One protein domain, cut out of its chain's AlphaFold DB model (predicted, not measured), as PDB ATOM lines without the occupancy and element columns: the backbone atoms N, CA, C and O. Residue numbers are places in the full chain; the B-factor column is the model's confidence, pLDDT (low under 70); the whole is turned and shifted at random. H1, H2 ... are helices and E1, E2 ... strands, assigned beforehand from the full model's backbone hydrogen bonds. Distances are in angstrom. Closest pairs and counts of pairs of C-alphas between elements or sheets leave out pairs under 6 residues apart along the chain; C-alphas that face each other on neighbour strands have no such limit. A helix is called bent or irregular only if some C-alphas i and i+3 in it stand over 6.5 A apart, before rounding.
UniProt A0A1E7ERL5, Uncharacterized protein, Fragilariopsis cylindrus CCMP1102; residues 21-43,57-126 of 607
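What this domain is: This is residues 21 to 43 and 57 to 126 of the 607 residues of an uncharacterized protein of Fragilariopsis cylindrus CCMP1102 (UniProt A0A1E7ERL5). A small sheet of three strands, with E1 and E3 bent, has H2 over it, while the short helices H1 and H3 graze it. H4 packs on H1, off the sheet, and a long link leads on to H5, set away from the other named elements. The printed part has 93 residues with five named helices and three named strands, in the order H1, E1, E2, H2, E3, H3, H4, H5. The sheet, E2 - E1 - E3, is antiparallel, and the class is mixed. The whole is compact, with a radius of gyration of the C-alphas of 13.3 A and spans of 36 by 32 by 27 A.

How they stand to each other: H1, residues 21 to 24, touches H4, residues 99 to 108; their closest C-alphas, of Pro 22 and Leu 103, are 5.2 A apart. E1, residues 29 to 36, is the inner strand and bends by 67 degrees at residue 32. E2, residues 59 to 61, is its antiparallel neighbour, with N 36 and O 59 within hydrogen-bond range at 2.9 A. H2, residues 63 to 68, lies over E1 at a height over the sheet of 8.5 A and stands up from the sheet at 43 degrees; the closest C-alphas of E1 and H2, Ala 32 and Gln 63, are 6.0 A apart. E3, residues 78 to 86, bends by 96 degrees at residue 83 and is antiparallel to E1, with N 33 and O 82 at 2.8 A. E2, H2 and E3 form a split strand-helix-strand unit, two strands running the same way with E1 between them, and its crossover is right-handed. H3, residues 90 to 93, only grazes the sheet; its Cys 90 and Val 61 are the closest C-alphas of H3 and E2, at 5.8 A. H5, residues 120 to 126, is apart from H4. Every O i to N i+4 pair is within hydrogen-bond range in H2 and H4; H5 has 1 of 3, and 2 of 4 O i to N i+3 pairs, while H1 and H3 are too short for an i+4 pair.

Where its parts are: H1 begins at C-alpha 21, (168.819, 142.698, 125.549). E1 measures 18.5 A, E3 15.7 A and H4 14.2 A from first to last C-alpha. H5 ends at C-alpha 126, (178.448, 148.867, 144.419).

The domain as a whole: The two C-alphas farthest apart, of Asn 73 and Lys 126, are 39.5 A apart. Residues 44 to 56 are not printed, and C-alphas 43 and 57 across the cut are 10.7 A apart. The link from H4 to H5 is long. The pLDDT is under 70 at residue 73 and residues 115 to 126.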
ATOM      1  N   LEU A  21     167.811 141.670 125.835       95.44
ATOM      2  CA  LEU A  21     168.819 142.698 125.549       95.44
ATOM      3  C   LEU A  21     168.250 144.042 125.043       95.44
ATOM      4  O   LEU A  21     168.738 145.073 125.504       95.44
ATOM      5  N   PRO A  22     167.248 144.106 124.143       94.81
ATOM      6  CA  PRO A  22     166.683 145.387 123.705       94.81
ATOM      7  C   PRO A  22     166.021 146.205 124.819       94.81
ATOM      8  O   PRO A  22     165.854 147.410 124.681       94.81
ATOM      9  N   VAL A  23     165.650 145.574 125.931       93.62
ATOM     10  CA  VAL A  23     165.035 146.251 127.078       93.62
ATOM     11  C   VAL A  23     166.077 146.583 128.143       93.62
ATOM     12  O   VAL A  23     166.028 147.649 128.761       93.62
ATOM     13  N   THR A  24     167.024 145.677 128.376       91.56
ATOM     14  CA  THR A  24     168.013 145.795 129.458       91.56
ATOM     15  C   THR A  24     169.253 146.570 129.027       91.56
ATOM     16  O   THR A  24     169.926 147.201 129.845       91.56
ATOM     17  N   GLY A  25     169.591 146.522 127.737       90.75
ATOM     18  CA  GLY A  25     170.933 146.825 127.267       90.75
ATOM     19  C   GLY A  25     171.971 146.056 128.091       90.75
ATOM     20  O   GLY A  25     171.773 144.898 128.454       90.75
ATOM     21  N   ASN A  26     173.050 146.741 128.463       86.38
ATOM     22  CA  ASN A  26     174.096 146.185 129.327       86.38
ATOM     23  C   ASN A  26     173.821 146.372 130.832       86.38
ATOM     24  O   ASN A  26     174.733 146.177 131.637       86.38
ATOM     25  N   ASN A  27     172.622 146.819 131.219       84.31
ATOM     26  CA  ASN A  27     172.255 146.927 132.626       84.31
ATOM     27  C   ASN A  27     171.752 145.561 133.079       84.31
ATOM     28  O   ASN A  27     170.819 145.036 132.478       84.31
ATOM     29  N   ALA A  28     172.354 144.986 134.118       86.44
ATOM     30  CA  ALA A  28     171.874 143.713 134.626       86.44
ATOM     31  C   ALA A  28     170.462 143.900 135.204       86.44
ATOM     32  O   ALA A  28     170.218 144.806 135.994       86.44
ATOM     33  N   THR A  29     169.515 143.069 134.824       89.88
ATOM     34  CA  THR A  29     168.168 143.070 135.400       89.88
ATOM     35  C   THR A  29     167.883 141.693 135.950       89.88
ATOM     36  O   THR A  29     168.525 140.726 135.547       89.88
ATOM     37  N   PHE A  30     166.951 141.590 136.888       92.00
ATOM     38  CA  PHE A  30     166.623 140.287 137.437       92.00
ATOM     39  C   PHE A  30     165.908 139.443 136.393       92.00
ATOM     40  O   PHE A  30     164.888 139.864 135.859       92.00
ATOM     41  N   GLN A  31     166.465 138.290 136.069       94.19
ATOM     42  CA  GLN A  31     165.913 137.348 135.100       94.19
ATOM     43  C   GLN A  31     166.564 135.979 135.333       94.19
ATOM     44  O   GLN A  31     167.565 135.877 136.052       94.19
ATOM     45  N   ALA A  32     166.040 134.945 134.684       94.62
ATOM     46  CA  ALA A  32     166.691 133.642 134.656       94.62
ATOM     47  C   ALA A  32     168.045 133.724 133.933       94.62
ATOM     48  O   ALA A  32     168.157 134.297 132.843       94.62
ATOM     49  N   ILE A  33     169.077 133.152 134.554       95.25
ATOM     50  CA  ILE A  33     170.456 133.164 134.070       95.25
ATOM     51  C   ILE A  33     170.782 131.800 133.475       95.25
ATOM     52  O   ILE A  33     170.857 130.799 134.192       95.25
ATOM     53  N   PHE A  34     171.054 131.787 132.173       97.38
ATOM     54  CA  PHE A  34     171.558 130.614 131.470       97.38
ATOM     55  C   PHE A  34     172.979 130.872 130.982       97.38
ATOM     56  O   PHE A  34     173.292 131.956 130.480       97.38
ATOM     57  N   LEU A  35     173.841 129.868 131.108       97.00
ATOM     58  CA  LEU A  35     175.190 129.884 130.552       97.00
ATOM     59  C   LEU A  35     175.280 128.877 129.412       97.00
ATOM     60  O   LEU A  35     174.965 127.707 129.596       97.00
ATOM     61  N   CYS A  36     175.728 129.335 128.246       96.88
ATOM     62  CA  CYS A  36     176.073 128.479 127.119       96.88
ATOM     63  C   CYS A  36     177.595 128.317 127.068       96.88
ATOM     64  O   CYS A  36     178.317 129.275 126.773       96.88
ATOM     65  N   ASN A  37     178.080 127.112 127.364       95.31
ATOM     66  CA  ASN A  37     179.510 126.796 127.412       95.31
ATOM     67  C   ASN A  37     180.109 126.521 126.023       95.31
ATOM     68  O   ASN A  37     181.328 126.527 125.876       95.31
ATOM     69  N   ASP A  38     179.274 126.314 125.001       95.00
ATOM     70  CA  ASP A  38     179.723 126.107 123.617       95.00
ATOM     71  C   ASP A  38     179.924 127.422 122.850       95.00
ATOM     72  O   ASP A  38     180.649 127.472 121.851       95.00
ATOM     73  N   CYS A  39     179.278 128.502 123.302       94.25
ATOM     74  CA  CYS A  39     179.362 129.814 122.672       94.25
ATOM     75  C   CYS A  39     180.322 130.730 123.428       94.25
ATOM     76  O   CYS A  39     180.232 130.887 124.642       94.25
ATOM     77  N   PHE A  40     181.182 131.420 122.682       92.62
ATOM     78  CA  PHE A  40     182.130 132.385 123.231       92.62
ATOM     79  C   PHE A  40     182.009 133.711 122.497       92.62
ATOM     80  O   PHE A  40     181.797 133.755 121.283       92.62
ATOM     81  N   LEU A  41     182.161 134.802 123.241       89.19
ATOM     82  CA  LEU A  41     182.246 136.124 122.642       89.19
ATOM     83  C   LEU A  41     183.535 136.235 121.814       89.19
ATOM     84  O   LEU A  41     184.586 135.785 122.277       89.19
ATOM     85  N   PRO A  42     183.488 136.849 120.617       84.88
ATOM     86  CA  PRO A  42     184.706 137.164 119.884       84.88
ATOM     87  C   PRO A  42     185.577 138.100 120.731       84.88
ATOM     88  O   PRO A  42     185.065 139.030 121.358       84.88
ATOM     89  N   GLU A  43     186.889 137.849 120.767       81.75
ATOM     90  CA  GLU A  43     187.834 138.728 121.457       81.75
ATOM     91  C   GLU A  43     187.704 140.146 120.884       81.75
ATOM     92  O   GLU A  43     187.945 140.375 119.698       81.75
ATOM     93  N   SER A  57     185.347 132.538 128.547       89.31
ATOM     94  CA  SER A  57     184.223 132.704 129.469       89.31
ATOM     95  C   SER A  57     182.924 132.276 128.782       89.31
ATOM     96  O   SER A  57     182.713 132.685 127.635       89.31
ATOM     97  N   PRO A  58     182.056 131.500 129.455       93.44
ATOM     98  CA  PRO A  58     180.786 131.076 128.878       93.44
ATOM     99  C   PRO A  58     179.882 132.274 128.572       93.44
ATOM    100  O   PRO A  58     179.971 133.324 129.219       93.44
ATOM    101  N   LEU A  59     179.007 132.118 127.579       95.25
ATOM    102  CA  LEU A  59     178.072 133.157 127.161       95.25
ATOM    103  C   LEU A  59     176.849 133.188 128.086       95.25
ATOM    104  O   LEU A  59     176.143 132.190 128.203       95.25
ATOM    105  N   CYS A  60     176.561 134.342 128.686       96.38
ATOM    106  CA  CYS A  60     175.338 134.556 129.460       96.38
ATOM    107  C   CYS A  60     174.164 134.871 128.523       96.38
ATOM    108  O   CYS A  60     174.231 135.813 127.733       96.38
ATOM    109  N   VAL A  61     173.078 134.105 128.593       97.19
ATOM    110  CA  VAL A  61     171.896 134.276 127.735       97.19
ATOM    111  C   VAL A  61     170.616 134.276 128.567       97.19
ATOM    112  O   VAL A  61     170.557 133.658 129.627       97.19
ATOM    113  N   CYS A  62     169.590 135.002 128.112       97.38
ATOM    114  CA  CYS A  62     168.268 134.949 128.741       97.38
ATOM    115  C   CYS A  62     167.534 133.655 128.372       97.38
ATOM    116  O   CYS A  62     167.878 133.024 127.369       97.38
ATOM    117  N   GLN A  63     166.484 133.323 129.125       96.38
ATOM    118  CA  GLN A  63     165.658 132.130 128.913       96.38
ATOM    119  C   GLN A  63     165.216 131.955 127.454       96.38
ATOM    120  O   GLN A  63     165.574 130.972 126.813       96.38
ATOM    121  N   SER A  64     164.561 132.961 126.867       96.44
ATOM    122  CA  SER A  64     164.108 132.897 125.471       96.44
ATOM    123  C   SER A  64     165.245 132.613 124.481       96.44
ATOM    124  O   SER A  64     165.066 131.917 123.484       96.44
ATOM    125  N   CYS A  65     166.443 133.161 124.717       97.12
ATOM    126  CA  CYS A  65     167.596 132.892 123.861       97.12
ATOM    127  C   CYS A  65     168.170 131.494 124.100       97.12
ATOM    128  O   CYS A  65     168.572 130.867 123.120       97.12
ATOM    129  N   ALA A  66     168.191 131.009 125.345       96.50
ATOM    130  CA  ALA A  66     168.564 129.635 125.661       96.50
ATOM    131  C   ALA A  66     167.696 128.651 124.863       96.50
ATOM    132  O   ALA A  66     168.231 127.816 124.146       96.50
ATOM    133  N   GLU A  67     166.379 128.851 124.878       94.44
ATOM    134  CA  GLU A  67     165.401 127.953 124.253       94.44
ATOM    135  C   GLU A  67     165.261 128.103 122.727       94.44
ATOM    136  O   GLU A  67     164.756 127.203 122.072       94.44
ATOM    137  N   VAL A  68     165.640 129.238 122.124       94.44
ATOM    138  CA  VAL A  68     165.409 129.476 120.674       94.44
ATOM    139  C   VAL A  68     166.705 129.612 119.876       94.44
ATOM    140  O   VAL A  68     166.815 129.195 118.712       94.44
ATOM    141  N   CYS A  69     167.696 130.284 120.460       95.12
ATOM    142  CA  CYS A  69     168.972 130.556 119.800       95.12
ATOM    143  C   CYS A  69     170.021 129.496 120.134       95.12
ATOM    144  O   CYS A  69     170.895 129.253 119.303       95.12
ATOM    145  N   HIS A  70     169.918 128.887 121.316       94.44
ATOM    146  CA  HIS A  70     170.869 127.905 121.826       94.44
ATOM    147  C   HIS A  70     170.248 126.527 122.077       94.44
ATOM    148  O   HIS A  70     170.923 125.671 122.634       94.44
ATOM    149  N   ASP A  71     169.017 126.298 121.618       88.31
ATOM    150  CA  ASP A  71     168.419 124.968 121.601       88.31
ATOM    151  C   ASP A  71     168.861 124.189 120.346       88.31
ATOM    152  O   ASP A  71     168.979 124.739 119.241       88.31
ATOM    153  N   GLY A  72     169.136 122.896 120.519       78.62
ATOM    154  CA  GLY A  72     169.480 121.958 119.449       78.62
ATOM    155  C   GLY A  72     170.974 121.710 119.170       78.62
ATOM    156  O   GLY A  72     171.879 122.091 119.903       78.62
ATOM    157  N   ASN A  73     171.239 121.020 118.051       69.25
ATOM    158  CA  ASN A  73     172.510 120.333 117.732       69.25
ATOM    159  C   ASN A  73     173.795 121.188 117.716       69.25
ATOM    160  O   ASN A  73     174.885 120.623 117.617       69.25
ATOM    161  N   SER A  74     173.697 122.518 117.725       77.44
ATOM    162  CA  SER A  74     174.856 123.422 117.698       77.44
ATOM    163  C   SER A  74     175.336 123.871 119.079       77.44
ATOM    164  O   SER A  74     176.466 124.346 119.174       77.44
ATOM    165  N   CYS A  75     174.516 123.730 120.125       83.88
ATOM    166  CA  CYS A  75     174.873 124.043 121.508       83.88
ATOM    167  C   CYS A  75     174.297 122.947 122.405       83.88
ATOM    168  O   CYS A  75     173.095 122.883 122.620       83.88
ATOM    169  N   VAL A  76     175.153 122.049 122.878       85.88
ATOM    170  CA  VAL A  76     174.759 120.915 123.722       85.88
ATOM    171  C   VAL A  76     174.839 121.291 125.202       85.88
ATOM    172  O   VAL A  76     174.174 120.670 126.025       85.88
ATOM    173  N   ASP A  77     175.632 122.310 125.545       93.81
ATOM    174  CA  ASP A  77     175.929 122.665 126.931       93.81
ATOM    175  C   ASP A  77     175.360 124.042 127.312       93.81
ATOM    176  O   ASP A  77     176.082 125.037 127.433       93.81
ATOM    177  N   VAL A  78     174.029 124.094 127.455       96.06
ATOM    178  CA  VAL A  78     173.297 125.226 128.037       96.06
ATOM    179  C   VAL A  78     172.788 124.828 129.419       96.06
ATOM    180  O   VAL A  78     172.027 123.874 129.556       96.06
ATOM    181  N   GLN A  79     173.186 125.576 130.444       95.75
ATOM    182  CA  GLN A  79     172.847 125.292 131.834       95.75
ATOM    183  C   GLN A  79     172.097 126.468 132.465       95.75
ATOM    184  O   GLN A  79     172.566 127.607 132.413       95.75
ATOM    185  N   TYR A  80     170.969 126.182 133.120       95.94
ATOM    186  CA  TYR A  80     170.359 127.102 134.079       95.94
ATOM    187  C   TYR A  80     171.236 127.201 135.331       95.94
ATOM    188  O   TYR A  80     171.603 126.181 135.919       95.94
ATOM    189  N   VAL A  81     171.579 128.422 135.733       95.06
ATOM    190  CA  VAL A  81     172.461 128.667 136.880       95.06
ATOM    191  C   VAL A  81     171.684 129.161 138.091       95.06
ATOM    192  O   VAL A  81     171.863 128.625 139.180       95.06
ATOM    193  N   ALA A  82     170.878 130.207 137.912       92.44
ATOM    194  CA  ALA A  82     170.140 130.875 138.980       92.44
ATOM    195  C   ALA A  82     169.141 131.895 138.403       92.44
ATOM    196  O   ALA A  82     169.202 132.237 137.221       92.44
ATOM    197  N   MET A  83     168.296 132.456 139.267       90.06
ATOM    198  CA  MET A  83     167.627 133.739 139.047       90.06
ATOM    199  C   MET A  83     168.498 134.853 139.624       90.06
ATOM    200  O   MET A  83     169.015 134.737 140.734       90.06
ATOM    201  N   GLY A  84     168.694 135.944 138.888       90.69
ATOM    202  CA  GLY A  84     169.534 137.023 139.395       90.69
ATOM    203  C   GLY A  84     169.751 138.168 138.416       90.69
ATOM    204  O   GLY A  84     169.303 138.112 137.269       90.69
ATOM    205  N   PRO A  85     170.462 139.225 138.849       91.12
ATOM    206  CA  PRO A  85     170.855 140.316 137.969       91.12
ATOM    207  C   PRO A  85     171.760 139.808 136.837       91.12
ATOM    208  O   PRO A  85     172.906 139.428 137.071       91.12
ATOM    209  N   SER A  86     171.273 139.845 135.599       92.62
ATOM    210  CA  SER A  86     172.050 139.499 134.402       92.62
ATOM    211  C   SER A  86     171.564 140.261 133.164       92.62
ATOM    212  O   SER A  86     170.588 141.003 133.216       92.62
ATOM    213  N   TYR A  87     172.257 140.104 132.039       93.06
ATOM    214  CA  TYR A  87     171.814 140.574 130.723       93.06
ATOM    215  C   TYR A  87     172.114 139.492 129.674       93.06
ATOM    216  O   TYR A  87     172.874 138.558 129.933       93.06
ATOM    217  N   CYS A  88     171.502 139.591 128.493       96.12
ATOM    218  CA  CYS A  88     171.678 138.605 127.427       96.12
ATOM    219  C   CYS A  88     172.799 139.014 126.455       96.12
ATOM    220  O   CYS A  88     172.673 140.004 125.739       96.12
ATOM    221  N   ASP A  89     173.871 138.226 126.364       95.75
ATOM    222  CA  ASP A  89     174.976 138.437 125.420       95.75
ATOM    223  C   ASP A  89     174.711 137.837 124.019       95.75
ATOM    224  O   ASP A  89     175.494 138.073 123.098       95.75
ATOM    225  N   CYS A  90     173.610 137.102 123.807       96.06
ATOM    226  CA  CYS A  90     173.329 136.362 122.563       96.06
ATOM    227  C   CYS A  90     173.452 137.222 121.287       96.06
ATOM    228  O   CYS A  90     174.006 136.785 120.276       96.06
ATOM    229  N   HIS A  91     172.995 138.480 121.320       94.69
ATOM    230  CA  HIS A  91     173.080 139.383 120.163       94.69
ATOM    231  C   HIS A  91     174.520 139.693 119.732       94.69
ATOM    232  O   HIS A  91     174.760 139.936 118.553       94.69
ATOM    233  N   ARG A  92     175.494 139.637 120.649       92.44
ATOM    234  CA  ARG A  92     176.904 139.933 120.344       92.44
ATOM    235  C   ARG A  92     177.549 138.881 119.444       92.44
ATOM    236  O   ARG A  92     178.568 139.170 118.826       92.44
ATOM    237  N   LEU A  93     176.936 137.704 119.311       92.12
ATOM    238  CA  LEU A  93     177.320 136.709 118.308       92.12
ATOM    239  C   LEU A  93     176.904 137.109 116.880       92.12
ATOM    240  O   LEU A  93     177.353 136.498 115.915       92.12
ATOM    241  N   GLY A  94     176.026 138.106 116.726       92.38
ATOM    242  CA  GLY A  94     175.466 138.527 115.438       92.38
ATOM    243  C   GLY A  94     174.394 137.585 114.875       92.38
ATOM    244  O   GLY A  94     173.918 137.799 113.764       92.38
ATOM    245  N   THR A  95     174.003 136.551 115.625       93.31
ATOM    246  CA  THR A  95     173.103 135.473 115.173       93.31
ATOM    247  C   THR A  95     171.847 135.316 116.035       93.31
ATOM    248  O   THR A  95     171.120 134.335 115.886       93.31
ATOM    249  N   CYS A  96     171.564 136.261 116.939       95.62
ATOM    250  CA  CYS A  96     170.364 136.209 117.777       95.62
ATOM    251  C   CYS A  96     169.096 136.362 116.924       95.62
ATOM    252  O   CYS A  96     168.810 137.443 116.408       95.62
ATOM    253  N   LYS A  97     168.314 135.282 116.821       95.44
ATOM    254  CA  LYS A  97     167.078 135.219 116.023       95.44
ATOM    255  C   LYS A  97     165.964 136.113 116.578       95.44
ATOM    256  O   LYS A  97     165.106 136.566 115.828       95.44
ATOM    257  N   LEU A  98     165.987 136.374 117.885       96.19
ATOM    258  CA  LEU A  98     164.920 137.084 118.591       96.19
ATOM    259  C   LEU A  98     165.113 138.608 118.632       96.19
ATOM    260  O   LEU A  98     164.155 139.325 118.914       96.19
ATOM    261  N   TYR A  99     166.319 139.123 118.370       95.94
ATOM    262  CA  TYR A  99     166.676 140.514 118.678       95.94
ATOM    263  C   TYR A  99     165.786 141.555 117.983       95.94
ATOM    264  O   TYR A  99     165.214 142.405 118.654       95.94
ATOM    265  N   GLU A 100     165.613 141.468 116.662       95.88
ATOM    266  CA  GLU A 100     164.828 142.448 115.890       95.88
ATOM    267  C   GLU A 100     163.351 142.478 116.297       95.88
ATOM    268  O   GLU A 100     162.745 143.543 116.401       95.88
ATOM    269  N   LYS A 101     162.762 141.304 116.553       95.69
ATOM    270  CA  LYS A 101     161.387 141.188 117.053       95.69
ATOM    271  C   LYS A 101     161.261 141.822 118.439       95.69
ATOM    272  O   LYS A 101     160.364 142.622 118.674       95.69
ATOM    273  N   SER A 102     162.211 141.512 119.314       96.12
ATOM    274  CA  SER A 102     162.283 142.023 120.685       96.12
ATOM    275  C   SER A 102     162.491 143.537 120.737       96.12
ATOM    276  O   SER A 102     161.938 144.200 121.606       96.12
ATOM    277  N   LEU A 103     163.231 144.100 119.780       95.69
ATOM    278  CA  LEU A 103     163.408 145.543 119.645       95.69
ATOM    279  C   LEU A 103     162.097 146.247 119.274       95.69
ATOM    280  O   LEU A 103     161.734 147.222 119.923       95.69
ATOM    281  N   ARG A 104     161.358 145.732 118.282       95.75
ATOM    282  CA  ARG A 104     160.041 146.290 117.918       95.75
ATOM    283  C   ARG A 104     159.058 146.223 119.076       95.75
ATOM    284  O   ARG A 104     158.272 147.146 119.264       95.75
ATOM    285  N   GLU A 105     159.109 145.141 119.846       96.25
ATOM    286  CA  GLU A 105     158.245 144.980 121.008       96.25
ATOM    287  C   GLU A 105     158.612 145.955 122.132       96.25
ATOM    288  O   GLU A 105     157.743 146.640 122.666       96.25
ATOM    289  N   ALA A 106     159.904 146.130 122.414       94.94
ATOM    290  CA  ALA A 106     160.374 147.153 123.345       94.94
ATOM    291  C   ALA A 106     159.929 148.569 122.920       94.94
ATOM    292  O   ALA A 106     159.465 149.353 123.752       94.94
ATOM    293  N   GLU A 107     160.005 148.892 121.624       94.44
ATOM    294  CA  GLU A 107     159.509 150.159 121.071       94.44
ATOM    295  C   GLU A 107     157.990 150.308 121.231       94.44
ATOM    296  O   GLU A 107     157.521 151.375 121.636       94.44
ATOM    297  N   ARG A 108     157.217 149.244 120.967       95.62
ATOM    298  CA  ARG A 108     155.755 149.213 121.146       95.62
ATOM    299  C   ARG A 108     155.360 149.505 122.593       95.62
ATOM    300  O   ARG A 108     154.425 150.269 122.823       95.62
ATOM    301  N   LEU A 109     156.099 148.940 123.545       94.88
ATOM    302  CA  LEU A 109     155.932 149.161 124.984       94.88
ATOM    303  C   LEU A 109     156.441 150.536 125.459       94.88
ATOM    304  O   LEU A 109     156.296 150.894 126.630       94.88
ATOM    305  N   GLY A 110     157.046 151.327 124.566       93.38
ATOM    306  CA  GLY A 110     157.576 152.652 124.875       93.38
ATOM    307  C   GLY A 110     158.834 152.629 125.745       93.38
ATOM    308  O   GLY A 110     159.107 153.622 126.432       93.38
ATOM    309  N   VAL A 111     159.580 151.519 125.726       91.69
ATOM    310  CA  VAL A 111     160.867 151.365 126.412       91.69
ATOM    311  C   VAL A 111     161.935 152.098 125.610       91.69
ATOM    312  O   VAL A 111     162.160 151.824 124.433       91.69
ATOM    313  N   THR A 112     162.628 153.037 126.246       82.12
ATOM    314  CA  THR A 112     163.772 153.703 125.625       82.12
ATOM    315  C   THR A 112     165.035 152.886 125.868       82.12
ATOM    316  O   THR A 112     165.418 152.634 127.011       82.12
ATOM    317  N   LEU A 113     165.699 152.481 124.780       77.38
ATOM    318  CA  LEU A 113     166.988 151.800 124.850       77.38
ATOM    319  C   LEU A 113     167.960 152.614 125.716       77.38
ATOM    320  O   LEU A 113     168.135 153.817 125.472       77.38
ATOM    321  N   PRO A 114     168.637 151.991 126.695       70.12
ATOM    322  CA  PRO A 114     169.722 152.651 127.394       70.12
ATOM    323  C   PRO A 114     170.775 153.056 126.358       70.12
ATOM    324  O   PRO A 114     171.463 152.203 125.799       70.12
ATOM    325  N   THR A 115     170.907 154.358 126.070       65.06
ATOM    326  CA  THR A 115     172.060 154.853 125.308       65.06
ATOM    327  C   THR A 115     173.311 154.319 125.988       65.06
ATOM    328  O   THR A 115     173.410 154.443 127.208       65.06
ATOM    329  N   SER A 116     174.185 153.661 125.220       59.97
ATOM    330  CA  SER A 116     175.340 152.870 125.664       59.97
ATOM    331  C   SER A 116     176.260 153.658 126.602       59.97
ATOM    332  O   SER A 116     177.285 154.198 126.191       59.97
ATOM    333  N   CYS A 117     175.869 153.762 127.865       53.75
ATOM    334  CA  CYS A 117     176.571 154.520 128.877       53.75
ATOM    335  C   CYS A 117     177.431 153.517 129.635       53.75
ATOM    336  O   CYS A 117     176.926 152.630 130.322       53.75
ATOM    337  N   SER A 118     178.746 153.640 129.486       56.53
ATOM    338  CA  SER A 118     179.751 152.812 130.160       56.53
ATOM    339  C   SER A 118     179.668 152.866 131.696       56.53
ATOM    340  O   SER A 118     180.269 152.027 132.364       56.53
ATOM    341  N   SER A 119     178.897 153.803 132.259       57.59
ATOM    342  CA  SER A 119     178.691 154.009 133.696       57.59
ATOM    343  C   SER A 119     177.816 152.947 134.383       57.59
ATOM    344  O   SER A 119     177.994 152.712 135.578       57.59
ATOM    345  N   GLY A 120     176.934 152.236 133.664       55.09
ATOM    346  CA  GLY A 120     176.002 151.269 134.277       55.09
ATOM    347  C   GLY A 120     176.683 150.117 135.033       55.09
ATOM    348  O   GLY A 120     176.207 149.681 136.081       55.09
ATOM    349  N   ARG A 121     177.865 149.681 134.573       59.06
ATOM    350  CA  ARG A 121     178.622 148.579 135.202       59.06
ATOM    351  C   ARG A 121     179.155 148.908 136.603       59.06
ATOM    352  O   ARG A 121     179.422 147.984 137.368       59.06
ATOM    353  N   GLN A 122     179.351 150.185 136.942       59.88
ATOM    354  CA  GLN A 122     179.879 150.573 138.257       59.88
ATOM    355  C   GLN A 122     178.787 150.633 139.331       59.88
ATOM    356  O   GLN A 122     179.008 150.145 140.438       59.88
ATOM    357  N   ALA A 123     177.599 151.148 138.995       58.25
ATOM    358  CA  ALA A 123     176.501 151.306 139.952       58.25
ATOM    359  C   ALA A 123     176.032 149.961 140.543       58.25
ATOM    360  O   ALA A 123     175.840 149.841 141.750       58.25
ATOM    361  N   GLN A 124     175.932 148.918 139.713       60.69
ATOM    362  CA  GLN A 124     175.487 147.594 140.167       60.69
ATOM    363  C   GLN A 124     176.526 146.843 140.993       60.69
ATOM    364  O   GLN A 124     176.173 146.149 141.944       60.69
ATOM    365  N   ARG A 125     177.817 147.009 140.678       64.06
ATOM    366  CA  ARG A 125     178.887 146.421 141.492       64.06
ATOM    367  C   ARG A 125     178.878 146.966 142.916       64.06
ATOM    368  O   ARG A 125     179.110 146.193 143.838       64.06
ATOM    369  N   LYS A 126     178.571 148.255 143.090       61.97
ATOM    370  CA  LYS A 126     178.448 148.867 144.419       61.97
ATOM    371  C   LYS A 126     177.238 148.308 145.179       61.97
ATOM    372  O   LYS A 126     177.403 147.838 146.295       61.97
TER     373      LYS A 126